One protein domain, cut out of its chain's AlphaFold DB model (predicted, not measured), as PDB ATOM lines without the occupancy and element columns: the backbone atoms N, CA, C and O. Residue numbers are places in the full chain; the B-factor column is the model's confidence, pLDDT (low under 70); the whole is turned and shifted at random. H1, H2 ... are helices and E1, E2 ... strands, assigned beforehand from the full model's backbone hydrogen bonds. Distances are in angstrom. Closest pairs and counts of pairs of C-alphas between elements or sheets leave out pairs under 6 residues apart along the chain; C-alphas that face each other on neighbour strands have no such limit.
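AT A GLANCE: This is residues 170 to 379 of the 672 residues of an uncharacterized protein of Candidatus Woesebacteria bacterium RIFCSPHIGHO2_02_FULL_39_13 (UniProt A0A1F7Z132). Two strongly twisted sheets pack face to face as a sandwich, and helices cover the outside of each: the helical hairpin H1 and H2 over the six-stranded sheet, and H3, H4 and H5 over the four-stranded one. The two sheets make the core, with the strands of the one at 24 degrees to those of the other. The printed part has 210 residues, with five named helices and ten named strands in the order E1 E2 E3 H1 H2 E4 E5 E6 E7 E8 E9 H3 H4 H5 E10. The sheets run E1 E2 E3 E4 E5 E8 and E7 E6 E9 E10, both antiparallel throughout, and the class is mixed, helices and strands. The whole is compact and rounded, with a radius of gyration of the C-alphas of 16.5 A and spans of 49 by 43 by 33 A.

IN THESE COORDINATES: E1, residues 170 to 174, begins at C-alpha 170 (255.472, 274.312, 439.347). E2, residues 177 to 182, and E3, residues 188 to 194, follow. H1, residues 200 to 217, is 25.7 A long, and H2, residues 222 to 235, is 19.9 A. E4, residues 242 to 251, is the longest strand by residues, 29.9 A from C-alpha 242 (245.159, 278.312, 455.559) to C-alpha 251. E5 holds residues 257 to 263, and E6, residues 267 to 274, is 23.0 A long. E7, residues 280 to 288, is 22.6 A long and bends by 55 degrees at residue 283. E8 holds residues 305 to 310 and E9 residues 315 to 321. H3, residues 324 to 329, H4, residues 332 to 339, and H5, residues 350 to 361, come next. E10, residues 366 to 371, ends at C-alpha 371 (246.890, 283.454, 436.298).

HOW THE PARTS SIT: In the larger sheet E1, E2 and E3 form a meander, each strand the antiparallel neighbour of the one before; N 172 and O 179 are 2.8 A apart, N 180 and O 190 also 2.8 A. E3 pairs with E4, N 191 to O 245 at 2.7 A. E4 and E5 are a hairpin, N 246 to O 262 at 2.7 A. E8 is the edge strand beside E5, N 261 to O 307 at 2.8 A. H1 and H2 lie on the same face, two layers with this sheet, at heights of 8.6 A and 10.7 A over the sheet. They touch, Phe 216 and Ala 225 having the closest C-alphas at 5.0 A, at a steep tilt of 41 degrees, opposite ways. In the other sheet E6 and E7 are a hairpin, N 269 to O 286 at 2.8 A; E6 and E9 have N 272 and O 317 at 2.8 A, and E9 and E10 have N 318 and O 370 at 2.8 A. Between the sheets, the closest C-alphas of E3 and E10 are those of Ser 189 and Val 370, 6.0 A, whereas E1 and E10 are apart. H3, H4 and H5 lie on the same face of this sheet, again two layers. H4 runs across the strands, at 75 degrees to E6 on the local plane; H5 runs along them, over E10. H4 and H5 touch, closest at the C-alphas of Val 338 and Asn 353, 5.7 A. In each of the five helices every O i to N i+4 pair is within hydrogen-bond range.

THE WHOLE: The C-alphas of Asp 201 and Gln 254, the two farthest apart, are 49.5 A from each other. The printed part has no cut. The link from E7 to E8, residues 289 to 304, is long. Residues 377 to 378 pair parallel with residues 250 to 251 of E4. The mean pLDDT of the printed part is 77.4; 45 residues are under 70, among them 181 to 187, 360 to 365 and 373 to 379.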
ATOM      1  N   GLU A 170     254.545 273.224 439.057       72.19
ATOM      2  CA  GLU A 170     255.472 274.312 439.347       72.19
ATOM      3  C   GLU A 170     255.028 275.005 440.635       72.19
ATOM      4  O   GLU A 170     253.855 275.341 440.805       72.19
ATOM      5  N   THR A 171     255.964 275.203 441.559       74.62
ATOM      6  CA  THR A 171     255.695 275.813 442.865       74.62
ATOM      7  C   THR A 171     256.575 277.043 443.032       74.62
ATOM      8  O   THR A 171     257.798 276.950 442.938       74.62
ATOM      9  N   ASN A 172     255.962 278.194 443.302       72.12
ATOM     10  CA  ASN A 172     256.648 279.430 443.654       72.12
ATOM     11  C   ASN A 172     256.163 279.898 445.029       72.12
ATOM     12  O   ASN A 172     254.988 280.224 445.210       72.12
ATOM     13  N   ILE A 173     257.070 279.897 446.003       67.94
ATOM     14  CA  ILE A 173     256.761 280.203 447.400       67.94
ATOM     15  C   ILE A 173     257.169 281.647 447.689       67.94
ATOM     16  O   ILE A 173     258.339 282.005 447.573       67.94
ATOM     17  N   GLN A 174     256.201 282.471 448.089       65.38
ATOM     18  CA  GLN A 174     256.387 283.863 448.497       65.38
ATOM     19  C   GLN A 174     255.604 284.118 449.785       65.38
ATOM     20  O   GLN A 174     254.430 284.461 449.739       65.38
ATOM     21  N   ASN A 175     256.241 283.939 450.941       59.03
ATOM     22  CA  ASN A 175     255.611 284.083 452.260       59.03
ATOM     23  C   ASN A 175     254.729 285.354 452.377       59.03
ATOM     24  O   ASN A 175     255.230 286.436 452.046       59.03
ATOM     25  N   PRO A 176     253.459 285.266 452.843       62.34
ATOM     26  CA  PRO A 176     252.709 284.105 453.378       62.34
ATOM     27  C   PRO A 176     251.827 283.378 452.347       62.34
ATOM     28  O   PRO A 176     250.742 282.876 452.653       62.34
ATOM     29  N   VAL A 177     252.274 283.354 451.095       70.69
ATOM     30  CA  VAL A 177     251.510 282.894 449.939       70.69
ATOM     31  C   VAL A 177     252.345 281.907 449.118       70.69
ATOM     32  O   VAL A 177     253.561 282.013 448.994       70.69
ATOM     33  N   SER A 178     251.708 280.897 448.546       71.38
ATOM     34  CA  SER A 178     252.335 279.994 447.587       71.38
ATOM     35  C   SER A 178     251.481 279.952 446.338       71.38
ATOM     36  O   SER A 178     250.294 279.632 446.405       71.38
ATOM     37  N   LEU A 179     252.090 280.275 445.199       72.25
ATOM     38  CA  LEU A 179     251.479 280.081 443.896       72.25
ATOM     39  C   LEU A 179     251.935 278.732 443.349       72.25
ATOM     40  O   LEU A 179     253.129 278.479 443.185       72.25
ATOM     41  N   ILE A 180     250.968 277.874 443.067       72.62
ATOM     42  CA  ILE A 180     251.168 276.529 442.550       72.62
ATOM     43  C   ILE A 180     250.440 276.446 441.213       72.62
ATOM     44  O   ILE A 180     249.251 276.746 441.136       72.62
ATOM     45  N   SER A 181     251.120 276.045 440.149       68.19
ATOM     46  CA  SER A 181     250.521 275.956 438.814       68.19
ATOM     47  C   SER A 181     250.870 274.645 438.134       68.19
ATOM     48  O   SER A 181     251.984 274.143 438.262       68.19
ATOM     49  N   GLN A 182     249.928 274.103 437.366       67.81
ATOM     50  CA  GLN A 182     250.155 272.918 436.544       67.81
ATOM     51  C   GLN A 182     249.894 273.268 435.077       67.81
ATOM     52  O   GLN A 182     248.776 273.606 434.710       67.81
ATOM     53  N   ASN A 183     250.914 273.151 434.224       56.66
ATOM     54  CA  ASN A 183     250.865 273.596 432.822       56.66
ATOM     55  C   ASN A 183     250.431 272.497 431.816       56.66
ATOM     56  O   ASN A 183     250.693 272.615 430.617       56.66
ATOM     57  N   LYS A 184     249.784 271.415 432.277       58.34
ATOM     58  CA  LYS A 184     249.337 270.279 431.435       58.34
ATOM     59  C   LYS A 184     247.861 270.398 431.005       58.34
ATOM     60  O   LYS A 184     247.289 271.483 431.060       58.34
ATOM     61  N   GLU A 185     247.252 269.298 430.547       51.59
ATOM     62  CA  GLU A 185     245.879 269.216 430.011       51.59
ATOM     63  C   GLU A 185     244.809 269.873 430.887       51.59
ATOM     64  O   GLU A 185     243.810 270.339 430.357       51.59
ATOM     65  N   ASN A 186     245.034 269.951 432.201       55.91
ATOM     66  CA  ASN A 186     244.072 270.477 433.160       55.91
ATOM     67  C   ASN A 186     244.257 271.949 433.564       55.91
ATOM     68  O   ASN A 186     243.475 272.457 434.367       55.91
ATOM     69  N   ASN A 187     245.299 272.589 433.032       69.31
ATOM     70  CA  ASN A 187     245.749 273.963 433.244       69.31
ATOM     71  C   ASN A 187     245.018 274.772 434.335       69.31
ATOM     72  O   ASN A 187     244.058 275.500 434.067       69.31
ATOM     73  N   PHE A 188     245.503 274.663 435.570       75.44
ATOM     74  CA  PHE A 188     245.003 275.430 436.707       75.44
ATOM     75  C   PHE A 188     246.142 276.168 437.406       75.44
ATOM     76  O   PHE A 188     247.311 275.772 437.345       75.44
ATOM     77  N   SER A 189     245.778 277.229 438.119       80.50
ATOM     78  CA  SER A 189     246.652 277.889 439.083       80.50
ATOM     79  C   SER A 189     245.948 277.982 440.429       80.50
ATOM     80  O   SER A 189     244.778 278.350 440.499       80.50
ATOM     81  N   VAL A 190     246.677 277.648 441.485       85.44
ATOM     82  CA  VAL A 190     246.229 277.594 442.873       85.44
ATOM     83  C   VAL A 190     247.066 278.565 443.692       85.44
ATOM     84  O   VAL A 190     248.292 278.533 443.653       85.44
ATOM     85  N   LEU A 191     246.396 279.413 444.460       86.75
ATOM     86  CA  LEU A 191     246.982 280.217 445.516       86.75
ATOM     87  C   LEU A 191     246.660 279.572 446.860       86.75
ATOM     88  O   LEU A 191     245.495 279.523 447.251       86.75
ATOM     89  N   LEU A 192     247.683 279.105 447.568       88.44
ATOM     90  CA  LEU A 192     247.595 278.762 448.986       88.44
ATOM     91  C   LEU A 192     248.059 279.976 449.792       88.44
ATOM     92  O   LEU A 192     249.109 280.538 449.491       88.44
ATOM     93  N   PHE A 193     247.305 280.386 450.803       84.25
ATOM     94  CA  PHE A 193     247.617 281.582 451.585       84.25
ATOM     95  C   PHE A 193     247.312 281.380 453.066       84.25
ATOM     96  O   PHE A 193     246.396 280.639 453.427       84.25
ATOM     97  N   ALA A 194     248.054 282.079 453.923       81.38
ATOM     98  CA  ALA A 194     247.686 282.260 455.322       81.38
ATOM     99  C   ALA A 194     246.936 283.586 455.512       81.38
ATOM    100  O   ALA A 194     247.246 284.588 454.867       81.38
ATOM    101  N   GLY A 195     245.945 283.601 456.408       67.75
ATOM    102  CA  GLY A 195     245.181 284.817 456.727       67.75
ATOM    103  C   GLY A 195     245.962 285.861 457.538       67.75
ATOM    104  O   GLY A 195     245.491 286.981 457.712       67.75
ATOM    105  N   THR A 196     247.143 285.505 458.048       71.62
ATOM    106  CA  THR A 196     248.015 286.364 458.860       71.62
ATOM    107  C   THR A 196     249.479 286.129 458.506       71.62
ATOM    108  O   THR A 196     249.829 285.082 457.961       71.62
ATOM    109  N   ASN A 197     250.351 287.074 458.872       74.44
ATOM    110  CA  ASN A 197     251.796 286.866 458.781       74.44
ATOM    111  C   ASN A 197     252.215 285.656 459.623       74.44
ATOM    112  O   ASN A 197     251.732 285.478 460.744       74.44
ATOM    113  N   LEU A 198     253.108 284.843 459.067       80.38
ATOM    114  CA  LEU A 198     253.606 283.626 459.694       80.38
ATOM    115  C   LEU A 198     254.878 283.922 460.500       80.38
ATOM    116  O   LEU A 198     255.699 284.745 460.096       80.38
ATOM    117  N   SER A 199     255.047 283.256 461.643       84.56
ATOM    118  CA  SER A 199     256.335 283.199 462.344       84.56
ATOM    119  C   SER A 199     257.350 282.361 461.554       84.56
ATOM    120  O   SER A 199     256.965 281.567 460.701       84.56
ATOM    121  N   LYS A 200     258.648 282.455 461.873       81.31
ATOM    122  CA  LYS A 200     259.692 281.639 461.212       81.31
ATOM    123  C   LYS A 200     259.413 280.131 461.260       81.31
ATOM    124  O   LYS A 200     259.658 279.429 460.282       81.31
ATOM    125  N   ASP A 201     258.878 279.633 462.372       81.19
ATOM    126  CA  ASP A 201     258.524 278.215 462.501       81.19
ATOM    127  C   ASP A 201     257.322 277.866 461.611       81.19
ATOM    128  O   ASP A 201     257.328 276.858 460.902       81.19
ATOM    129  N   GLN A 202     256.328 278.755 461.566       85.81
ATOM    130  CA  GLN A 202     255.162 278.613 460.698       85.81
ATOM    131  C   GLN A 202     255.514 278.734 459.207       85.81
ATOM    132  O   GLN A 202     254.863 278.102 458.379       85.81
ATOM    133  N   GLU A 203     256.546 279.495 458.839       84.69
ATOM    134  CA  GLU A 203     257.050 279.572 457.462       84.69
ATOM    135  C   GLU A 203     257.579 278.221 456.975       84.69
ATOM    136  O   GLU A 203     257.281 277.802 455.854       84.69
ATOM    137  N   ASN A 204     258.335 277.515 457.820       85.06
ATOM    138  CA  ASN A 204     258.835 276.177 457.508       85.06
ATOM    139  C   ASN A 204     257.678 275.183 457.336       85.06
ATOM    140  O   ASN A 204     257.661 274.383 456.398       85.06
ATOM    141  N   ASP A 205     256.675 275.250 458.211       86.25
ATOM    142  CA  ASP A 205     255.493 274.397 458.096       86.25
ATOM    143  C   ASP A 205     254.663 274.735 456.856       86.25
ATOM    144  O   ASP A 205     254.236 273.827 456.143       86.25
ATOM    145  N   PHE A 206     254.528 276.015 456.511       88.19
ATOM    146  CA  PHE A 206     253.870 276.449 455.283       88.19
ATOM    147  C   PHE A 206     254.552 275.891 454.033       88.19
ATOM    148  O   PHE A 206     253.873 275.344 453.167       88.19
ATOM    149  N   GLN A 207     255.885 275.936 453.956       86.56
ATOM    150  CA  GLN A 207     256.633 275.349 452.837       86.56
ATOM    151  C   GLN A 207     256.351 273.853 452.677       86.56
ATOM    152  O   GLN A 207     256.108 273.371 451.568       86.56
ATOM    153  N   LYS A 208     256.329 273.112 453.784       86.50
ATOM    154  CA  LYS A 208     256.011 271.681 453.771       86.50
ATOM    155  C   LYS A 208     254.559 271.425 453.354       86.50
ATOM    156  O   LYS A 208     254.330 270.524 452.547       86.50
ATOM    157  N   VAL A 209     253.592 272.218 453.839       89.94
ATOM    158  CA  VAL A 209     252.189 272.140 453.387       89.94
ATOM    159  C   VAL A 209     252.103 272.366 451.880       89.94
ATOM    160  O   VAL A 209     251.417 271.616 451.187       89.94
ATOM    161  N   THR A 210     252.821 273.355 451.352       88.88
ATOM    162  CA  THR A 210     252.863 273.624 449.914       88.88
ATOM    163  C   THR A 210     253.374 272.411 449.138       88.88
ATOM    164  O   THR A 210     252.760 272.022 448.149       88.88
ATOM    165  N   VAL A 211     254.434 271.745 449.610       86.75
ATOM    166  CA  VAL A 211     254.936 270.503 448.993       86.75
ATOM    167  C   VAL A 211     253.888 269.385 449.038       86.75
ATOM    168  O   VAL A 211     253.719 268.666 448.052       86.75
ATOM    169  N   VAL A 212     253.166 269.234 450.153       89.00
ATOM    170  CA  VAL A 212     252.068 268.259 450.289       89.00
ATOM    171  C   VAL A 212     250.970 268.535 449.263       89.00
ATOM    172  O   VAL A 212     250.576 267.634 448.523       89.00
ATOM    173  N   LEU A 213     250.513 269.785 449.177       90.62
ATOM    174  CA  LEU A 213     249.490 270.199 448.224       90.62
ATOM    175  C   LEU A 213     249.948 269.968 446.778       90.62
ATOM    176  O   LEU A 213     249.179 269.430 445.988       90.62
ATOM    177  N   SER A 214     251.200 270.283 446.438       85.25
ATOM    178  CA  SER A 214     251.748 270.014 445.102       85.25
ATOM    179  C   SER A 214     251.737 268.520 444.755       85.25
ATOM    180  O   SER A 214     251.389 268.171 443.629       85.25
ATOM    181  N   LYS A 215     252.024 267.624 445.715       84.56
ATOM    182  CA  LYS A 215     251.908 266.162 445.523       84.56
ATOM    183  C   LYS A 215     250.461 265.706 445.317       84.56
ATOM    184  O   LYS A 215     250.199 264.798 444.527       84.56
ATOM    185  N   PHE A 216     249.506 266.310 446.026       86.81
ATOM    186  CA  PHE A 216     248.093 266.011 445.798       86.81
ATOM    187  C   PHE A 216     247.634 266.515 444.429       86.81
ATOM    188  O   PHE A 216     247.010 265.759 443.698       86.81
ATOM    189  N   LEU A 217     248.009 267.733 444.038       83.38
ATOM    190  CA  LEU A 217     247.670 268.332 442.742       83.38
ATOM    191  C   LEU A 217     248.353 267.647 441.548       83.38
ATOM    192  O   LEU A 217     247.837 267.713 440.436       83.38
ATOM    193  N   SER A 218     249.489 266.975 441.753       77.19
ATOM    194  CA  SER A 218     250.140 266.177 440.706       77.19
ATOM    195  C   SER A 218     249.462 264.828 440.461       77.19
ATOM    196  O   SER A 218     249.809 264.148 439.499       77.19
ATOM    197  N   THR A 219     248.553 264.418 441.350       74.31
ATOM    198  CA  THR A 219     247.974 263.067 441.371       74.31
ATOM    199  C   THR A 219     246.456 263.105 441.214       74.31
ATOM    200  O   THR A 219     245.895 262.358 440.421       74.31
ATOM    201  N   TYR A 220     245.781 263.992 441.939       77.69
ATOM    202  CA  TYR A 220     244.330 264.039 442.078       77.69
ATOM    203  C   TYR A 220     243.729 265.256 441.371       77.69
ATOM    204  O   TYR A 220     244.415 266.241 441.095       77.69
ATOM    205  N   SER A 221     242.421 265.206 441.102       76.50
ATOM    206  CA  SER A 221     241.673 266.394 440.682       76.50
ATOM    207  C   SER A 221     241.782 267.497 441.737       76.50
ATOM    208  O   SER A 221     241.992 267.229 442.922       76.50
ATOM    209  N   LEU A 222     241.623 268.750 441.310       80.38
ATOM    210  CA  LEU A 222     241.770 269.925 442.169       80.38
ATOM    211  C   LEU A 222     240.931 269.827 443.451       80.38
ATOM    212  O   LEU A 222     241.398 270.147 444.536       80.38
ATOM    213  N   GLU A 223     239.697 269.368 443.349       81.62
ATOM    214  CA  GLU A 223     238.752 269.375 444.460       81.62
ATOM    215  C   GLU A 223     238.979 268.202 445.408       81.62
ATOM    216  O   GLU A 223     238.835 268.350 446.622       81.62
ATOM    217  N   MET A 224     239.441 267.071 444.875       84.94
ATOM    218  CA  MET A 224     239.943 265.979 445.695       84.94
ATOM    219  C   MET A 224     241.231 266.393 446.417       84.94
ATOM    220  O   MET A 224     241.359 266.148 447.610       84.94
ATOM    221  N   ALA A 225     242.145 267.098 445.744       88.19
ATOM    222  CA  ALA A 225     243.356 267.632 446.361       88.19
ATOM    223  C   ALA A 225     243.047 268.646 447.479       88.19
ATOM    224  O   ALA A 225     243.698 268.606 448.522       88.19
ATOM    225  N   ILE A 226     242.029 269.502 447.310       90.38
ATOM    226  CA  ILE A 226     241.547 270.413 448.366       90.38
ATOM    227  C   ILE A 226     241.012 269.617 449.566       90.38
ATOM    228  O   ILE A 226     241.403 269.898 450.697       90.38
ATOM    229  N   GLY A 227     240.168 268.606 449.335       92.06
ATOM    230  CA  GLY A 227     239.635 267.753 450.404       92.06
ATOM    231  C   GLY A 227     240.720 266.961 451.144       92.06
ATOM    232  O   GLY A 227     240.710 266.879 452.372       92.06
ATOM    233  N   LEU A 228     241.705 266.429 450.415       92.81
ATOM    234  CA  LEU A 228     242.849 265.721 450.994       92.81
ATOM    235  C   LEU A 228     243.762 266.646 451.793       92.81
ATOM    236  O   LEU A 228     244.241 266.246 452.852       92.81
ATOM    237  N   LEU A 229     243.978 267.876 451.322       94.19
ATOM    238  CA  LEU A 229     244.717 268.882 452.075       94.19
ATOM    239  C   LEU A 229     243.987 269.243 453.374       94.19
ATOM    240  O   LEU A 229     244.614 269.303 454.429       94.19
ATOM    241  N   ASP A 230     242.672 269.446 453.313       94.81
ATOM    242  CA  ASP A 230     241.847 269.730 454.488       94.81
ATOM    243  C   ASP A 230     241.927 268.598 455.530       94.81
ATOM    244  O   ASP A 230     242.124 268.841 456.723       94.81
ATOM    245  N   TYR A 231     241.849 267.345 455.078       94.19
ATOM    246  CA  TYR A 231     242.018 266.172 455.936       94.19
ATOM    247  C   TYR A 231     243.441 266.060 456.505       94.19
ATOM    248  O   TYR A 231     243.605 265.851 457.708       94.19
ATOM    249  N   PHE A 232     244.473 266.269 455.682       93.56
ATOM    250  CA  PHE A 232     245.876 266.240 456.103       93.56
ATOM    251  C   PHE A 232     246.158 267.262 457.210       93.56
ATOM    252  O   PHE A 232     246.724 266.923 458.249       93.56
ATOM    253  N   LEU A 233     245.733 268.514 457.021       92.75
ATOM    254  CA  LEU A 233     245.946 269.590 457.992       92.75
ATOM    255  C   LEU A 233     245.216 269.321 459.315       92.75
ATOM    256  O   LEU A 233     245.751 269.622 460.384       92.75
ATOM    257  N   PHE A 234     244.038 268.693 459.251       92.88
ATOM    258  CA  PHE A 234     243.296 268.254 460.431       92.88
ATOM    259  C   PHE A 234     244.033 267.141 461.187       92.88
ATOM    260  O   PHE A 234     244.233 267.253 462.400       92.88
ATOM    261  N   LEU A 235     244.472 266.088 460.483       90.50
ATOM    262  CA  LEU A 235     245.198 264.968 461.091       90.50
ATOM    263  C   LEU A 235     246.474 265.437 461.783       90.50
ATOM    264  O   LEU A 235     246.818 264.927 462.848       90.50
ATOM    265  N   THR A 236     247.142 266.416 461.177       89.50
ATOM    266  CA  THR A 236     248.433 266.941 461.615       89.50
ATOM    267  C   THR A 236     248.349 268.061 462.651       89.50
ATOM    268  O   THR A 236     249.383 268.502 463.152       89.50
ATOM    269  N   LYS A 237     247.132 268.508 463.002       87.44
ATOM    270  CA  LYS A 237     246.867 269.624 463.931       87.44
ATOM    271  C   LYS A 237     247.606 270.914 463.551       87.44
ATOM    272  O   LYS A 237     248.118 271.621 464.416       87.44
ATOM    273  N   THR A 238     247.657 271.220 462.259       83.94
ATOM    274  CA  THR A 238     248.346 272.417 461.766       83.94
ATOM    275  C   THR A 238     247.579 273.690 462.145       83.94
ATOM    276  O   THR A 238     246.392 273.789 461.847       83.94
ATOM    277  N   ASP A 239     248.246 274.693 462.731       82.44
ATOM    278  CA  ASP A 239     247.631 275.982 463.129       82.44
ATOM    279  C   ASP A 239     247.962 277.145 462.169       82.44
ATOM    280  O   ASP A 239     247.993 278.316 462.537       82.44
ATOM    281  N   LEU A 240     248.235 276.837 460.900       84.25
ATOM    282  CA  LEU A 240     248.598 277.845 459.892       84.25
ATOM    283  C   LEU A 240     247.404 278.667 459.376       84.25
ATOM    284  O   LEU A 240     247.605 279.640 458.655       84.25
ATOM    285  N   LYS A 241     246.169 278.272 459.720       85.88
ATOM    286  CA  LYS A 241     244.913 278.930 459.309       85.88
ATOM    287  C   LYS A 241     244.884 279.256 457.810       85.88
ATOM    288  O   LYS A 241     244.825 280.415 457.399       85.88
ATOM    289  N   LEU A 242     244.959 278.202 457.000       88.19
ATOM    290  CA  LEU A 242     245.159 278.312 455.559       88.19
ATOM    291  C   LEU A 242     243.847 278.409 454.787       88.19
ATOM    292  O   LEU A 242     242.889 277.688 455.071       88.19
ATOM    293  N   GLY A 243     243.862 279.240 453.750       88.25
ATOM    294  CA  GLY A 243     242.874 279.256 452.683       88.25
ATOM    295  C   GLY A 243     243.507 278.907 451.342       88.25
ATOM    296  O   GLY A 243     244.722 279.001 451.156       88.25
ATOM    297  N   LEU A 244     242.674 278.471 450.404       90.12
ATOM    298  CA  LEU A 244     243.103 278.100 449.062       90.12
ATOM    299  C   LEU A 244     242.116 278.641 448.043       90.12
ATOM    300  O   LEU A 244     240.912 278.505 448.237       90.12
ATOM    301  N   ILE A 245     242.615 279.218 446.951       88.56
ATOM    302  CA  ILE A 245     241.799 279.619 445.801       88.56
ATOM    303  C   ILE A 245     242.455 279.127 444.520       88.56
ATOM    304  O   ILE A 245     243.656 279.260 444.332       88.56
ATOM    305  N   SER A 246     241.655 278.583 443.620       87.06
ATOM    306  CA  SER A 246     242.063 278.094 442.319       87.06
ATOM    307  C   SER A 246     241.275 278.777 441.217       87.06
ATOM    308  O   SER A 246     240.081 279.050 441.372       87.06
ATOM    309  N   ALA A 247     241.946 279.016 440.096       84.56
ATOM    310  CA  ALA A 247     241.336 279.470 438.860       84.56
ATOM    311  C   ALA A 247     241.712 278.528 437.714       84.56
ATOM    312  O   ALA A 247     242.890 278.253 437.472       84.56
ATOM    313  N   GLN A 248     240.694 278.067 436.991       80.50
ATOM    314  CA  GLN A 248     240.830 277.180 435.840       80.50
ATOM    315  C   GLN A 248     240.033 277.743 434.663       80.50
ATOM    316  O   GLN A 248     238.854 278.066 434.812       80.50
ATOM    317  N   GLU A 249     240.661 277.859 433.494       76.81
ATOM    318  CA  GLU A 249     239.963 278.228 432.259       76.81
ATOM    319  C   GLU A 249     239.378 276.967 431.605       76.81
ATOM    320  O   GLU A 249     240.085 275.988 431.367       76.81
ATOM    321  N   ILE A 250     238.080 276.979 431.312       75.19
ATOM    322  CA  ILE A 250     237.352 275.881 430.665       75.19
ATOM    323  C   ILE A 250     236.605 276.411 429.440       75.19
ATOM    324  O   ILE A 250     236.273 277.593 429.376       75.19
ATOM    325  N   SER A 251     236.314 275.546 428.467       69.62
ATOM    326  CA  SER A 251     235.438 275.899 427.345       69.62
ATOM    327  C   SER A 251     234.049 275.308 427.551       69.62
ATOM    328  O   SER A 251     233.912 274.135 427.914       69.62
ATOM    329  N   ASN A 252     232.999 276.091 427.310       68.06
ATOM    330  CA  ASN A 252     231.655 275.523 427.225       68.06
ATOM    331  C   ASN A 252     231.460 274.748 425.903       68.06
ATOM    332  O   ASN A 252     232.331 274.730 425.034       68.06
ATOM    333  N   LYS A 253     230.304 274.089 425.741       64.44
ATOM    334  CA  LYS A 253     229.998 273.303 424.529       64.44
ATOM    335  C   LYS A 253     229.967 274.158 423.254       64.44
ATOM    336  O   LYS A 253     230.126 273.631 422.163       64.44
ATOM    337  N   GLN A 254     229.766 275.465 423.401       67.88
ATOM    338  CA  GLN A 254     229.722 276.456 422.333       67.88
ATOM    339  C   GLN A 254     231.095 277.100 422.057       67.88
ATOM    340  O   GLN A 254     231.181 278.021 421.249       67.88
ATOM    341  N   GLY A 255     232.168 276.661 422.727       66.12
ATOM    342  CA  GLY A 255     233.521 277.195 422.544       66.12
ATOM    343  C   GLY A 255     233.799 278.527 423.256       66.12
ATOM    344  O   GLY A 255     234.853 279.123 423.040       66.12
ATOM    345  N   THR A 256     232.878 279.021 424.092       73.44
ATOM    346  CA  THR A 256     233.087 280.232 424.902       73.44
ATOM    347  C   THR A 256     233.996 279.930 426.093       73.44
ATOM    348  O   THR A 256     233.800 278.926 426.782       73.44
ATOM    349  N   SER A 257     234.947 280.828 426.365       74.25
ATOM    350  CA  SER A 257     235.822 280.752 427.540       74.25
ATOM    351  C   SER A 257     235.035 281.045 428.825       74.25
ATOM    352  O   SER A 257     234.334 282.057 428.939       74.25
ATOM    353  N   GLU A 258     235.153 280.153 429.802       81.00
ATOM    354  CA  GLU A 258     234.645 280.319 431.160       81.00
ATOM    355  C   GLU A 258     235.808 280.170 432.152       81.00
ATOM    356  O   GLU A 258     236.702 279.350 431.950       81.00
ATOM    357  N   ILE A 259     235.795 280.910 433.264       81.00
ATOM    358  CA  ILE A 259     236.673 280.609 434.404       81.00
ATOM    359  C   ILE A 259     235.867 279.884 435.467       81.00
ATOM    360  O   ILE A 259     234.885 280.425 435.979       81.00
ATOM    361  N   LYS A 260     236.343 278.712 435.873       84.94
ATOM    362  CA  LYS A 260     235.935 278.041 437.104       84.94
ATOM    363  C   LYS A 260     236.827 278.513 438.253       84.94
ATOM    364  O   LYS A 260     238.042 278.332 438.216       84.94
ATOM    365  N   ILE A 261     236.214 279.117 439.266       86.06
ATOM    366  CA  ILE A 261     236.853 279.464 440.537       86.06
ATOM    367  C   ILE A 261     236.433 278.448 441.588       86.06
ATOM    368  O   ILE A 261     235.240 278.163 441.729       86.06
ATOM    369  N   ILE A 262     237.412 277.946 442.338       87.31
ATOM    370  CA  ILE A 262     237.194 277.070 443.492       87.31
ATOM    371  C   ILE A 262     237.997 277.611 444.662       87.31
ATOM    372  O   ILE A 262     239.175 277.893 444.481       87.31
ATOM    373  N   GLY A 263     237.421 277.757 445.852       87.50
ATOM    374  CA  GLY A 263     238.222 278.203 446.991       87.50
ATOM    375  C   GLY A 263     237.587 278.038 448.363       87.50
ATOM    376  O   GLY A 263     236.437 277.629 448.479       87.50
ATOM    377  N   THR A 264     238.348 278.364 449.407       87.94
ATOM    378  CA  THR A 264     237.989 278.205 450.827       87.94
ATOM    379  C   THR A 264     238.304 279.467 451.640       87.94
ATOM    380  O   THR A 264     238.882 280.420 451.122       87.94
ATOM    381  N   SER A 265     237.923 279.480 452.924       78.50
ATOM    382  CA  SER A 265     238.258 280.516 453.927       78.50
ATOM    383  C   SER A 265     237.725 281.933 453.692       78.50
ATOM    384  O   SER A 265     238.070 282.834 454.446       78.50
ATOM    385  N   GLY A 266     236.832 282.113 452.716       77.12
ATOM    386  CA  GLY A 266     236.234 283.410 452.391       77.12
ATOM    387  C   GLY A 266     237.233 284.349 451.711       77.12
ATOM    388  O   GLY A 266     238.390 284.449 452.104       77.12
ATOM    389  N   PHE A 267     236.818 284.995 450.628       80.25
ATOM    390  CA  PHE A 267     237.697 285.867 449.846       80.25
ATOM    391  C   PHE A 267     236.888 286.739 448.902       80.25
ATOM    392  O   PHE A 267     235.776 286.393 448.507       80.25
ATOM    393  N   SER A 268     237.475 287.840 448.454       83.88
ATOM    394  CA  SER A 268     236.913 288.637 447.366       83.88
ATOM    395  C   SER A 268     237.836 288.599 446.163       83.88
ATOM    396  O   SER A 268     239.047 288.446 446.302       83.88
ATOM    397  N   LEU A 269     237.281 288.696 444.957       88.00
ATOM    398  CA  LEU A 269     238.082 288.646 443.743       88.00
ATOM    399  C   LEU A 269     237.662 289.656 442.683       88.00
ATOM    400  O   LEU A 269     236.500 290.056 442.590       88.00
ATOM    401  N   ALA A 270     238.632 290.027 441.852       86.31
ATOM    402  CA  ALA A 270     238.415 290.743 440.604       86.31
ATOM    403  C   ALA A 270     238.994 289.935 439.436       86.31
ATOM    404  O   ALA A 270     240.187 289.626 439.409       86.31
ATOM    405  N   LEU A 271     238.145 289.607 438.460       85.69
ATOM    406  CA  LEU A 271     238.541 288.898 437.245       85.69
ATOM    407  C   LEU A 271     238.963 289.894 436.176       85.69
ATOM    408  O   LEU A 271     238.225 290.837 435.868       85.69
ATOM    409  N   THR A 272     240.120 289.641 435.570       81.69
ATOM    410  CA  THR A 272     240.602 290.387 434.409       81.69
ATOM    411  C   THR A 272     240.563 289.561 433.134       81.69
ATOM    412  O   THR A 272     240.885 288.370 433.143       81.69
ATOM    413  N   THR A 273     240.195 290.200 432.027       78.94
ATOM    414  CA  THR A 273     240.203 289.609 430.681       78.94
ATOM    415  C   THR A 273     241.127 290.379 429.756       78.94
ATOM    416  O   THR A 273     241.283 291.595 429.901       78.94
ATOM    417  N   ASN A 274     241.718 289.684 428.781       73.31
ATOM    418  CA  ASN A 274     242.526 290.350 427.771       73.31
ATOM    419  C   ASN A 274     241.620 290.979 426.712       73.31
ATOM    420  O   ASN A 274     240.719 290.324 426.183       73.31
ATOM    421  N   THR A 275     241.869 292.237 426.378       64.75
ATOM    422  CA  THR A 275     241.235 292.896 425.231       64.75
ATOM    423  C   THR A 275     242.034 292.633 423.954       64.75
ATOM    424  O   THR A 275     243.194 292.223 423.995       64.75
ATOM    425  N   THR A 276     241.450 292.945 422.797       59.28
ATOM    426  CA  THR A 276     242.121 292.888 421.482       59.28
ATOM    427  C   THR A 276     243.402 293.735 421.404       59.28
ATOM    428  O   THR A 276     244.216 293.534 420.513       59.28
ATOM    429  N   THR A 277     243.613 294.652 422.357       63.28
ATOM    430  CA  THR A 277     244.784 295.543 422.441       63.28
ATOM    431  C   THR A 277     245.867 295.073 423.423       63.28
ATOM    432  O   THR A 277     246.737 295.861 423.794       63.28
ATOM    433  N   PHE A 278     245.821 293.817 423.886       64.88
ATOM    434  CA  PHE A 278     246.703 293.267 424.932       64.88
ATOM    435  C   PHE A 278     246.608 293.985 426.292       64.88
ATOM    436  O   PHE A 278     247.512 293.880 427.123       64.88
ATOM    437  N   LYS A 279     245.520 294.733 426.521       74.12
ATOM    438  CA  LYS A 279     245.223 295.380 427.803       74.12
ATOM    439  C   LYS A 279     244.227 294.553 428.606       74.12
ATOM    440  O   LYS A 279     243.203 294.135 428.069       74.12
ATOM    441  N   ASN A 280     244.483 294.408 429.899       78.50
ATOM    442  CA  ASN A 280     243.587 293.794 430.869       78.50
ATOM    443  C   ASN A 280     242.410 294.728 431.195       78.50
ATOM    444  O   ASN A 280     242.622 295.863 431.630       78.50
ATOM    445  N   ALA A 281     241.178 294.248 431.035       82.44
ATOM    446  CA  ALA A 281     239.962 294.891 431.535       82.44
ATOM    447  C   ALA A 281     239.440 294.150 432.775       82.44
ATOM    448  O   ALA A 281     239.771 292.988 432.972       82.44
ATOM    449  N   ILE A 282     238.623 294.804 433.606       85.69
ATOM    450  CA  ILE A 282     237.964 294.161 434.758       85.69
ATOM    451  C   ILE A 282     236.614 293.650 434.270       85.69
ATOM    452  O   ILE A 282     235.740 294.456 433.959       85.69
ATOM    453  N   ALA A 283     236.473 292.333 434.183       82.12
ATOM    454  CA  ALA A 283     235.270 291.681 433.677       82.12
ATOM    455  C   ALA A 283     234.258 291.385 434.787       82.12
ATOM    456  O   ALA A 283     233.055 291.415 434.552       82.12
ATOM    457  N   ASN A 284     234.732 291.092 436.000       85.06
ATOM    458  CA  ASN A 284     233.858 290.774 437.122       85.06
ATOM    459  C   ASN A 284     234.506 291.148 438.458       85.06
ATOM    460  O   ASN A 284     235.732 291.143 438.588       85.06
ATOM    461  N   LYS A 285     233.664 291.423 439.449       87.38
ATOM    462  CA  LYS A 285     234.017 291.575 440.855       87.38
ATOM    463  C   LYS A 285     232.996 290.806 441.669       87.38
ATOM    464  O   LYS A 285     231.799 291.021 441.504       87.38
ATOM    465  N   THR A 286     233.457 289.928 442.543       86.12
ATOM    466  CA  THR A 286     232.559 289.201 443.437       86.12
ATOM    467  C   THR A 286     233.244 288.974 444.769       86.12
ATOM    468  O   THR A 286     234.458 288.782 444.828       86.12
ATOM    469  N   SER A 287     232.450 288.951 445.828       83.56
ATOM    470  CA  SER A 287     232.882 288.446 447.120       83.56
ATOM    471  C   SER A 287     232.284 287.067 447.373       83.56
ATOM    472  O   SER A 287     231.150 286.786 446.979       83.56
ATOM    473  N   PHE A 288     233.077 286.206 447.991       78.94
ATOM    474  CA  PHE A 288     232.683 284.951 448.607       78.94
ATOM    475  C   PHE A 288     232.848 285.148 450.107       78.94
ATOM    476  O   PHE A 288     233.792 284.649 450.715       78.94
ATOM    477  N   ASP A 289     231.971 285.968 450.679       66.31
ATOM    478  CA  ASP A 289     231.959 286.200 452.114       66.31
ATOM    479  C   ASP A 289     231.070 285.150 452.772       66.31
ATOM    480  O   ASP A 289     229.863 285.070 452.535       66.31
ATOM    481  N   ASP A 290     231.690 284.340 453.612       60.72
ATOM    482  CA  ASP A 290     230.980 283.716 454.703       60.72
ATOM    483  C   ASP A 290     231.828 283.945 455.947       60.72
ATOM    484  O   ASP A 290     232.823 283.250 456.166       60.72
ATOM    485  N   LYS A 291     231.401 284.903 456.780       56.00
ATOM    486  CA  LYS A 291     231.953 285.205 458.113       56.00
ATOM    487  C   LYS A 291     232.092 283.970 459.018       56.00
ATOM    488  O   LYS A 291     232.670 284.063 460.096       56.00
ATOM    489  N   THR A 292     231.536 282.825 458.615       53.97
ATOM    490  CA  THR A 292     231.592 281.552 459.332       53.97
ATOM    491  C   THR A 292     232.427 280.466 458.641       53.97
ATOM    492  O   THR A 292     232.509 279.361 459.184       53.97
ATOM    493  N   ASN A 293     233.034 280.710 457.467       68.38
ATOM    494  CA  ASN A 293     233.890 279.706 456.829       68.38
ATOM    495  C   ASN A 293     235.202 279.536 457.604       68.38
ATOM    496  O   ASN A 293     235.818 280.496 458.058       68.38
ATOM    497  N   GLN A 294     235.589 278.284 457.796       83.44
ATOM    498  CA  GLN A 294     236.698 277.891 458.652       83.44
ATOM    499  C   GLN A 294     237.957 277.668 457.808       83.44
ATOM    500  O   GLN A 294     237.837 277.288 456.639       83.44
ATOM    501  N   PRO A 295     239.157 277.865 458.380       88.38
ATOM    502  CA  PRO A 295     240.391 277.538 457.685       88.38
ATOM    503  C   PRO A 295     240.489 276.035 457.401       88.38
ATOM    504  O   PRO A 295     239.925 275.210 458.130       88.38
ATOM    505  N   LEU A 296     241.258 275.684 456.372       91.25
ATOM    506  CA  LEU A 296     241.620 274.297 456.087       91.25
ATOM    507  C   LEU A 296     242.266 273.647 457.321       91.25
ATOM    508  O   LEU A 296     243.056 274.273 458.030       91.25
ATOM    509  N   GLY A 297     241.920 272.388 457.577       90.50
ATOM    510  CA  GLY A 297     242.328 271.638 458.764       90.50
ATOM    511  C   GLY A 297     241.443 271.858 459.991       90.50
ATOM    512  O   GLY A 297     241.641 271.192 461.009       90.50
ATOM    513  N   SER A 298     240.442 272.743 459.922       88.75
ATOM    514  CA  SER A 298     239.516 272.950 461.038       88.75
ATOM    515  C   SER A 298     238.749 271.670 461.382       88.75
ATOM    516  O   SER A 298     238.395 270.868 460.513       88.75
ATOM    517  N   LYS A 299     238.454 271.503 462.679       81.50
ATOM    518  CA  LYS A 299     237.547 270.453 463.177       81.50
ATOM    519  C   LYS A 299     236.102 270.683 462.736       81.50
ATOM    520  O   LYS A 299     235.309 269.750 462.719       81.50
ATOM    521  N   ASN A 300     235.762 271.932 462.434       81.38
ATOM    522  CA  ASN A 300     234.451 272.325 461.948       81.38
ATOM    523  C   ASN A 300     234.379 272.180 460.420       81.38
ATOM    524  O   ASN A 300     235.397 272.045 459.744       81.38
ATOM    525  N   ALA A 301     233.161 272.248 459.881       83.44
ATOM    526  CA  ALA A 301     232.906 272.201 458.446       83.44
ATOM    527  C   ALA A 301     233.667 273.306 457.686       83.44
ATOM    528  O   ALA A 301     233.478 274.496 457.963       83.44
ATOM    529  N   VAL A 302     234.490 272.898 456.718       87.62
ATOM    530  CA  VAL A 302     235.160 273.785 455.759       87.62
ATOM    531  C   VAL A 302     234.328 273.810 454.487       87.62
ATOM    532  O   VAL A 302     234.032 272.761 453.923       87.62
ATOM    533  N   VAL A 303     233.942 275.005 454.044       87.94
ATOM    534  CA  VAL A 303     233.140 275.181 452.828       87.94
ATOM    535  C   VAL A 303     234.055 275.409 451.636       87.94
ATOM    536  O   VAL A 303     234.913 276.299 451.670       87.94
ATOM    537  N   VAL A 304     233.825 274.636 450.575       88.12
ATOM    538  CA  VAL A 304     234.504 274.766 449.286       88.12
ATOM    539  C   VAL A 304     233.558 275.474 448.324       88.12
ATOM    540  O   VAL A 304     232.595 274.907 447.813       88.12
ATOM    541  N   PHE A 305     233.822 276.753 448.071       85.69
ATOM    542  CA  PHE A 305     233.065 277.538 447.107       85.69
ATOM    543  C   PHE A 305     233.427 277.118 445.690       85.69
ATOM    544  O   PHE A 305     234.603 276.962 445.376       85.69
ATOM    545  N   GLN A 306     232.426 277.030 444.817       85.81
ATOM    546  CA  GLN A 306     232.621 276.811 443.389       85.81
ATOM    547  C   GLN A 306     231.728 277.765 442.597       85.81
ATOM    548  O   GLN A 306     230.517 277.814 442.811       85.81
ATOM    549  N   LYS A 307     232.314 278.517 441.660       86.00
ATOM    550  CA  LYS A 307     231.566 279.414 440.770       86.00
ATOM    551  C   LYS A 307     232.227 279.494 439.404       86.00
ATOM    552  O   LYS A 307     233.444 279.625 439.309       86.00
ATOM    553  N   THR A 308     231.411 279.443 438.359       85.69
ATOM    554  CA  THR A 308     231.863 279.586 436.973       85.69
ATOM    555  C   THR A 308     231.424 280.941 436.432       85.69
ATOM    556  O   THR A 308     230.280 281.346 436.631       85.69
ATOM    557  N   PHE A 309     232.329 281.636 435.753       84.38
ATOM    558  CA  PHE A 309     232.084 282.932 435.131       84.38
ATOM    559  C   PHE A 309     232.300 282.811 433.627       84.38
ATOM    560  O   PHE A 309     233.412 282.513 433.196       84.38
ATOM    561  N   SER A 310     231.261 283.058 432.834       81.12
ATOM    562  CA  SER A 310     231.403 283.210 431.384       81.12
ATOM    563  C   SER A 310     232.066 284.550 431.084       81.12
ATOM    564  O   SER A 310     231.716 285.565 431.692       81.12
ATOM    565  N   LEU A 311     233.033 284.560 430.168       73.06
ATOM    566  CA  LEU A 311     233.800 285.759 429.852       73.06
ATOM    567  C   LEU A 311     233.687 286.137 428.378       73.06
ATOM    568  O   LEU A 311     233.606 285.260 427.520       73.06
ATOM    569  N   PRO A 312     233.725 287.447 428.070       65.50
ATOM    570  CA  PRO A 312     233.662 287.928 426.693       65.50
ATOM    571  C   PRO A 312     234.928 287.591 425.885       65.50
ATOM    572  O   PRO A 312     234.906 287.629 424.660       65.50
ATOM    573  N   SER A 313     236.042 287.292 426.555       69.19
ATOM    574  CA  SER A 313     237.325 286.930 425.949       69.19
ATOM    575  C   SER A 313     238.158 286.091 426.920       69.19
ATOM    576  O   SER A 313     237.758 285.889 428.070       69.19
ATOM    577  N   LYS A 314     239.332 285.613 426.474       68.12
ATOM    578  CA  LYS A 314     240.245 284.838 427.324       68.12
ATOM    579  C   LYS A 314     240.591 285.600 428.600       68.12
ATOM    580  O   LYS A 314     241.038 286.756 428.583       68.12
ATOM    581  N   ALA A 315     240.394 284.910 429.709       64.69
ATOM    582  CA  ALA A 315     240.801 285.352 431.020       64.69
ATOM    583  C   ALA A 315     242.308 285.596 431.089       64.69
ATOM    584  O   ALA A 315     243.091 284.890 430.465       64.69
ATOM    585  N   SER A 316     242.733 286.588 431.867       70.75
ATOM    586  CA  SER A 316     244.159 286.892 432.043       70.75
ATOM    587  C   SER A 316     244.638 286.673 433.466       70.75
ATOM    588  O   SER A 316     245.688 286.061 433.667       70.75
ATOM    589  N   ALA A 317     243.882 287.139 434.459       77.50
ATOM    590  CA  ALA A 317     244.239 286.970 435.861       77.50
ATOM    591  C   ALA A 317     243.043 287.145 436.800       77.50
ATOM    592  O   ALA A 317     242.086 287.861 436.492       77.50
ATOM    593  N   VAL A 318     243.162 286.558 437.984       81.12
ATOM    594  CA  VAL A 318     242.274 286.720 439.130       81.12
ATOM    595  C   VAL A 318     243.050 287.429 440.236       81.12
ATOM    596  O   VAL A 318     244.037 286.895 440.737       81.12
ATOM    597  N   PHE A 319     242.621 288.630 440.611       81.62
ATOM    598  CA  PHE A 319     243.139 289.346 441.779       81.62
ATOM    599  C   PHE A 319     242.332 288.928 443.001       81.62
ATOM    600  O   PHE A 319     241.103 288.939 442.928       81.62
ATOM    601  N   LEU A 320     243.005 288.571 444.092       79.81
ATOM    602  CA  LEU A 320     242.389 288.025 445.301       79.81
ATOM    603  C   LEU A 320     242.610 288.948 446.493       79.81
ATOM    604  O   LEU A 320     243.737 289.356 446.758       79.81
ATOM    605  N   PHE A 321     241.540 289.240 447.219       78.44
ATOM    606  CA  PHE A 321     241.505 290.169 448.340       78.44
ATOM    607  C   PHE A 321     240.992 289.474 449.602       78.44
ATOM    608  O   PHE A 321     240.124 288.601 449.523       78.44
ATOM    609  N   SER A 322     241.497 289.913 450.752       72.56
ATOM    610  CA  SER A 322     241.132 289.403 452.079       72.56
ATOM    611  C   SER A 322     239.704 289.758 452.495       72.56
ATOM    612  O   SER A 322     239.117 289.064 453.321       72.56
ATOM    613  N   SER A 323     239.128 290.831 451.938       72.31
ATOM    614  CA  SER A 323     237.785 291.288 452.291       72.31
ATOM    615  C   SER A 323     237.068 292.033 451.162       72.31
ATOM    616  O   SER A 323     237.685 292.624 450.267       72.31
ATOM    617  N   ASP A 324     235.737 292.077 451.262       76.06
ATOM    618  CA  ASP A 324     234.881 292.811 450.324       76.06
ATOM    619  C   ASP A 324     235.012 294.331 450.502       76.06
ATOM    620  O   ASP A 324     234.893 295.107 449.549       76.06
ATOM    621  N   SER A 325     235.339 294.783 451.720       73.31
ATOM    622  CA  SER A 325     235.586 296.203 451.987       73.31
ATOM    623  C   SER A 325     236.721 296.764 451.134       73.31
ATOM    624  O   SER A 325     236.631 297.885 450.639       73.31
ATOM    625  N   THR A 326     237.764 295.977 450.885       68.31
ATOM    626  CA  THR A 326     238.874 296.393 450.028       68.31
ATOM    627  C   THR A 326     238.442 296.437 448.564       68.31
ATOM    628  O   THR A 326     238.702 297.413 447.856       68.31
ATOM    629  N   LEU A 327     237.734 295.405 448.096       75.31
ATOM    630  CA  LEU A 327     237.276 295.306 446.708       75.31
ATOM    631  C   LEU A 327     236.301 296.436 446.329       75.31
ATOM    632  O   LEU A 327     236.347 296.944 445.202       75.31
ATOM    633  N   SER A 328     235.448 296.843 447.272       75.62
ATOM    634  CA  SER A 328     234.472 297.928 447.110       75.62
ATOM    635  C   SER A 328     235.109 299.323 447.119       75.62
ATOM    636  O   SER A 328     234.731 300.162 446.301       75.62
ATOM    637  N   LYS A 329     236.138 299.565 447.947       72.38
ATOM    638  CA  LYS A 329     236.925 300.816 447.928       72.38
ATOM    639  C   LYS A 329     237.720 301.014 446.628       72.38
ATOM    640  O   LYS A 329     238.017 302.144 446.235       72.38
ATOM    641  N   LEU A 330     238.107 299.932 445.950       74.12
ATOM    642  CA  LEU A 330     238.953 299.980 444.754       74.12
ATOM    643  C   LEU A 330     238.123 300.094 443.472       74.12
ATOM    644  O   LEU A 330     237.533 299.122 443.002       74.12
ATOM    645  N   ASN A 331     238.127 301.260 442.820       76.88
ATOM    646  CA  ASN A 331     237.438 301.422 441.535       76.88
ATOM    647  C   ASN A 331     238.079 300.591 440.394       76.88
ATOM    648  O   ASN A 331     239.247 300.196 440.446       76.88
ATOM    649  N   ASN A 332     237.312 300.331 439.326       81.19
ATOM    650  CA  ASN A 332     237.782 299.519 438.192       81.19
ATOM    651  C   ASN A 332     239.005 300.133 437.493       81.19
ATOM    652  O   ASN A 332     239.899 299.396 437.087       81.19
ATOM    653  N   LYS A 333     239.080 301.468 437.393       81.12
ATOM    654  CA  LYS A 333     240.198 302.170 436.741       81.12
ATOM    655  C   LYS A 333     241.534 301.878 437.430       81.12
ATOM    656  O   LYS A 333     242.532 301.636 436.756       81.12
ATOM    657  N   ARG A 334     241.560 301.858 438.766       79.69
ATOM    658  CA  ARG A 334     242.773 301.585 439.548       79.69
ATOM    659  C   ARG A 334     243.242 300.143 439.377       79.69
ATOM    660  O   ARG A 334     244.419 299.921 439.113       79.69
ATOM    661  N   LEU A 335     242.323 299.180 439.449       78.88
ATOM    662  CA  LEU A 335     242.639 297.767 439.216       78.88
ATOM    663  C   LEU A 335     243.141 297.522 437.785       78.88
ATOM    664  O   LEU A 335     244.118 296.804 437.592       78.88
ATOM    665  N   GLN A 336     242.540 298.176 436.785       83.12
ATOM    666  CA  GLN A 336     243.018 298.120 435.399       83.12
ATOM    667  C   GLN A 336     244.418 298.715 435.247       83.12
ATOM    668  O   GLN A 336     245.247 298.128 434.555       83.12
ATOM    669  N   ARG A 337     244.709 299.856 435.888       82.75
ATOM    670  CA  ARG A 337     246.046 300.473 435.852       82.75
ATOM    671  C   ARG A 337     247.113 299.502 436.352       82.75
ATOM    672  O   ARG A 337     248.133 299.326 435.699       82.75
ATOM    673  N   VAL A 338     246.831 298.842 437.468       79.50
ATOM    674  CA  VAL A 338     247.724 297.867 438.103       79.50
ATOM    675  C   VAL A 338     247.893 296.633 437.225       79.50
ATOM    676  O   VAL A 338     249.012 296.214 436.953       79.50
ATOM    677  N   ALA A 339     246.793 296.074 436.714       78.25
ATOM    678  CA  ALA A 339     246.833 294.902 435.844       78.25
ATOM    679  C   ALA A 339     247.598 295.145 434.529       78.25
ATOM    680  O   ALA A 339     248.074 294.190 433.918       78.25
ATOM    681  N   ASN A 340     247.717 296.400 434.091       83.44
ATOM    682  CA  ASN A 340     248.401 296.798 432.860       83.44
ATOM    683  C   ASN A 340     249.765 297.457 433.088       83.44
ATOM    684  O   ASN A 340     250.342 297.998 432.141       83.44
ATOM    685  N   GLN A 341     250.283 297.444 434.317       83.69
ATOM    686  CA  GLN A 341     251.578 298.042 434.595       83.69
ATOM    687  C   GLN A 341     252.682 297.255 433.882       83.69
ATOM    688  O   GLN A 341     252.722 296.023 433.896       83.69
ATOM    689  N   LYS A 342     253.563 297.991 433.204       83.56
ATOM    690  CA  LYS A 342     254.700 297.425 432.482       83.56
ATOM    691  C   LYS A 342     255.931 297.416 433.382       83.56
ATOM    692  O   LYS A 342     256.146 298.347 434.156       83.56
ATOM    693  N   ASP A 343     256.739 296.374 433.263       80.69
ATOM    694  CA  ASP A 343     258.072 296.322 433.847       80.69
ATOM    695  C   ASP A 343     259.038 297.269 433.108       80.69
ATOM    696  O   ASP A 343     258.690 297.913 432.113       80.69
ATOM    697  N   LYS A 344     260.294 297.324 433.570       82.06
ATOM    698  CA  LYS A 344     261.345 298.152 432.950       82.06
ATOM    699  C   LYS A 344     261.615 297.807 431.476       82.06
ATOM    700  O   LYS A 344     262.209 298.614 430.774       82.06
ATOM    701  N   LYS A 345     261.206 296.620 431.009       82.94
ATOM    702  CA  LYS A 345     261.357 296.136 429.627       82.94
ATOM    703  C   LYS A 345     260.061 296.278 428.815       82.94
ATOM    704  O   LYS A 345     259.980 295.759 427.703       82.94
ATOM    705  N   GLY A 346     259.039 296.950 429.348       80.31
ATOM    706  CA  GLY A 346     257.763 297.173 428.671       80.31
ATOM    707  C   GLY A 346     256.787 295.987 428.707       80.31
ATOM    708  O   GLY A 346     255.743 296.060 428.054       80.31
ATOM    709  N   LYS A 347     257.088 294.910 429.448       79.44
ATOM    710  CA  LYS A 347     256.267 293.692 429.555       79.44
ATOM    711  C   LYS A 347     255.324 293.755 430.756       79.44
ATOM    712  O   LYS A 347     255.698 294.237 431.818       79.44
ATOM    713  N   ILE A 348     254.114 293.213 430.619       74.88
ATOM    714  CA  ILE A 348     253.178 293.064 431.744       74.88
ATOM    715  C   ILE A 348     253.526 291.773 432.494       74.88
ATOM    716  O   ILE A 348     253.384 290.680 431.945       74.88
ATOM    717  N   ILE A 349     253.981 291.896 433.744       74.06
ATOM    718  CA  ILE A 349     254.357 290.761 434.602       74.06
ATOM    719  C   ILE A 349     253.502 290.800 435.867       74.06
ATOM    720  O   ILE A 349     253.696 291.657 436.724       74.06
ATOM    721  N   LEU A 350     252.587 289.840 436.013       70.06
ATOM    722  CA  LEU A 350     251.603 289.825 437.103       70.06
ATOM    723  C   LEU A 350     252.238 289.864 438.502       70.06
ATOM    724  O   LEU A 350     251.763 290.607 439.352       70.06
ATOM    725  N   ALA A 351     253.342 289.150 438.736       67.69
ATOM    726  CA  ALA A 351     254.044 289.199 440.023       67.69
ATOM    727  C   ALA A 351     254.573 290.610 440.360       67.69
ATOM    728  O   ALA A 351     254.499 291.047 441.508       67.69
ATOM    729  N   ASN A 352     255.038 291.361 439.355       76.06
ATOM    730  CA  ASN A 352     255.436 292.758 439.546       76.06
ATOM    731  C   ASN A 352     254.213 293.647 439.790       76.06
ATOM    732  O   ASN A 352     254.270 294.529 440.639       76.06
ATOM    733  N   ASN A 353     253.101 293.385 439.099       77.44
ATOM    734  CA  ASN A 353     251.851 294.116 439.303       77.44
ATOM    735  C   ASN A 353     251.332 293.947 440.740       77.44
ATOM    736  O   ASN A 353     250.924 294.934 441.343       77.44
ATOM    737  N   LEU A 354     251.401 292.734 441.308       72.31
ATOM    738  CA  LEU A 354     251.093 292.459 442.721       72.31
ATOM    739  C   LEU A 354     251.985 293.292 443.649       72.31
ATOM    740  O   LEU A 354     251.483 294.021 444.501       72.31
ATOM    741  N   LYS A 355     253.307 293.228 443.449       71.12
ATOM    742  CA  LYS A 355     254.276 293.972 444.264       71.12
ATOM    743  C   LYS A 355     254.023 295.481 444.224       71.12
ATOM    744  O   LYS A 355     254.008 296.126 445.268       71.12
ATOM    745  N   ASN A 356     253.800 296.034 443.037       72.19
ATOM    746  CA  ASN A 356     253.544 297.460 442.861       72.19
ATOM    747  C   ASN A 356     252.192 297.870 443.451       72.19
ATOM    748  O   ASN A 356     252.090 298.933 444.055       72.19
ATOM    749  N   PHE A 357     251.164 297.023 443.327       73.19
ATOM    750  CA  PHE A 357     249.870 297.263 443.960       73.19
ATOM    751  C   PHE A 357     250.019 297.436 445.469       73.19
ATOM    752  O   PHE A 357     249.590 298.455 446.000       73.19
ATOM    753  N   LEU A 358     250.686 296.483 446.129       70.25
ATOM    754  CA  LEU A 358     250.930 296.513 447.573       70.25
ATOM    755  C   LEU A 358     251.700 297.773 448.000       70.25
ATOM    756  O   LEU A 358     251.405 298.360 449.037       70.25
ATOM    757  N   GLN A 359     252.647 298.236 447.177       70.38
ATOM    758  CA  GLN A 359     253.382 299.481 447.420       70.38
ATOM    759  C   GLN A 359     252.508 300.737 447.253       70.38
ATOM    760  O   GLN A 359     252.646 301.690 448.018       70.38
ATOM    761  N   GLU A 360     251.610 300.759 446.263       68.06
ATOM    762  CA  GLU A 360     250.774 301.922 445.942       68.06
ATOM    763  C   GLU A 360     249.547 302.078 446.848       68.06
ATOM    764  O   GLU A 360     249.041 303.194 447.005       68.06
ATOM    765  N   THR A 361     248.973 300.985 447.358       62.22
ATOM    766  CA  THR A 361     247.647 301.048 447.980       62.22
ATOM    767  C   THR A 361     247.652 301.369 449.459       62.22
ATOM    768  O   THR A 361     246.633 301.887 449.908       62.22
ATOM    769  N   LYS A 362     248.735 301.107 450.208       61.25
ATOM    770  CA  LYS A 362     248.778 301.088 451.695       61.25
ATOM    771  C   LYS A 362     247.711 300.190 452.368       61.25
ATOM    772  O   LYS A 362     247.861 299.843 453.532       61.25
ATOM    773  N   GLU A 363     246.659 299.804 451.651       58.38
ATOM    774  CA  GLU A 363     245.709 298.738 451.943       58.38
ATOM    775  C   GLU A 363     246.413 297.413 451.597       58.38
ATOM    776  O   GLU A 363     246.554 297.065 450.419       58.38
ATOM    777  N   ASN A 364     246.902 296.713 452.624       58.84
ATOM    778  CA  ASN A 364     247.663 295.454 452.543       58.84
ATOM    779  C   ASN A 364     246.773 294.220 452.292       58.84
ATOM    780  O   ASN A 364     247.097 293.109 452.695       58.84
ATOM    781  N   ASP A 365     245.637 294.414 451.631       66.62
ATOM    782  CA  ASP A 365     244.569 293.416 451.560       66.62
ATOM    783  C   ASP A 365     244.585 292.585 450.269       66.62
ATOM    784  O   ASP A 365     243.792 291.653 450.130       66.62
ATOM    785  N   LEU A 366     245.463 292.900 449.304       70.00
ATOM    786  CA  LEU A 366     245.660 292.056 448.122       70.00
ATOM    787  C   LEU A 366     246.495 290.831 448.513       70.00
ATOM    788  O   LEU A 366     247.702 290.925 448.718       70.00
ATOM    789  N   MET A 367     245.842 289.674 448.576       70.56
ATOM    790  CA  MET A 367     246.441 288.405 448.987       70.56
ATOM    791  C   MET A 367     247.272 287.773 447.875       70.56
ATOM    792  O   MET A 367     248.245 287.081 448.140       70.56
ATOM    793  N   GLY A 368     246.900 287.991 446.613       74.81
ATOM    794  CA  GLY A 368     247.676 287.467 445.498       74.81
ATOM    795  C   GLY A 368     247.007 287.612 444.143       74.81
ATOM    796  O   GLY A 368     245.890 288.116 444.011       74.81
ATOM    797  N   ILE A 369     247.731 287.166 443.117       76.38
ATOM    798  CA  ILE A 369     247.259 287.129 441.734       76.38
ATOM    799  C   ILE A 369     247.417 285.708 441.206       76.38
ATOM    800  O   ILE A 369     248.512 285.149 441.230       76.38
ATOM    801  N   VAL A 370     246.328 285.152 440.686       77.19
ATOM    802  CA  VAL A 370     246.291 283.832 440.053       77.19
ATOM    803  C   VAL A 370     246.143 284.025 438.553       77.19
ATOM    804  O   VAL A 370     245.261 284.755 438.104       77.19
ATOM    805  N   LYS A 371     247.009 283.399 437.756       73.88
ATOM    806  CA  LYS A 371     246.890 283.454 436.298       73.88
ATOM    807  C   LYS A 371     245.889 282.402 435.825       73.88
ATOM    808  O   LYS A 371     245.883 281.286 436.332       73.88
ATOM    809  N   CYS A 372     245.060 282.744 434.848       70.06
ATOM    810  CA  CYS A 372     244.165 281.764 434.239       70.06
ATOM    811  C   CYS A 372     244.949 280.911 433.231       70.06
ATOM    812  O   CYS A 372     245.827 281.420 432.531       70.06
ATOM    813  N   GLY A 373     244.687 279.603 433.208       59.84
ATOM    814  CA  GLY A 373     245.423 278.655 432.376       59.84
ATOM    815  C   GLY A 373     245.256 278.929 430.877       59.84
ATOM    816  O   GLY A 373     244.158 278.863 430.357       59.84
ATOM    817  N   ASN A 374     246.351 279.170 430.150       51.94
ATOM    818  CA  ASN A 374     246.359 279.551 428.724       51.94
ATOM    819  C   ASN A 374     245.730 278.540 427.719       51.94
ATOM    820  O   ASN A 374     245.713 278.827 426.516       51.94
ATOM    821  N   LYS A 375     245.275 277.352 428.149       55.31
ATOM    822  CA  LYS A 375     244.697 276.305 427.279       55.31
ATOM    823  C   LYS A 375     243.300 275.924 427.765       55.31
ATOM    824  O   LYS A 375     243.145 275.481 428.894       55.31
ATOM    825  N   SER A 376     242.316 276.059 426.877       51.59
ATOM    826  CA  SER A 376     240.926 275.687 427.124       51.59
ATOM    827  C   SER A 376     240.763 274.169 427.149       51.59
ATOM    828  O   SER A 376     241.091 273.495 426.171       51.59
ATOM    829  N   ILE A 377     240.199 273.645 428.230       52.66
ATOM    830  CA  ILE A 377     239.819 272.237 428.327       52.66
ATOM    831  C   ILE A 377     238.431 272.063 427.709       52.66
ATOM    832  O   ILE A 377     237.494 272.785 428.061       52.66
ATOM    833  N   SER A 378     238.292 271.107 426.793       48.44
ATOM    834  CA  SER A 378     236.989 270.656 426.299       48.44
ATOM    835  C   SER A 378     236.194 269.996 427.438       48.44
ATOM    836  O   SER A 378     236.703 269.101 428.114       48.44
ATOM    837  N   LYS A 379     234.923 270.394 427.636       46.72
ATOM    838  CA  LYS A 379     233.986 269.701 428.551       46.72
ATOM    839  C   LYS A 379     233.779 268.223 428.174       46.72
ATOM    840  O   LYS A 379     233.456 267.421 429.048       46.72
TER     841      LYS A 379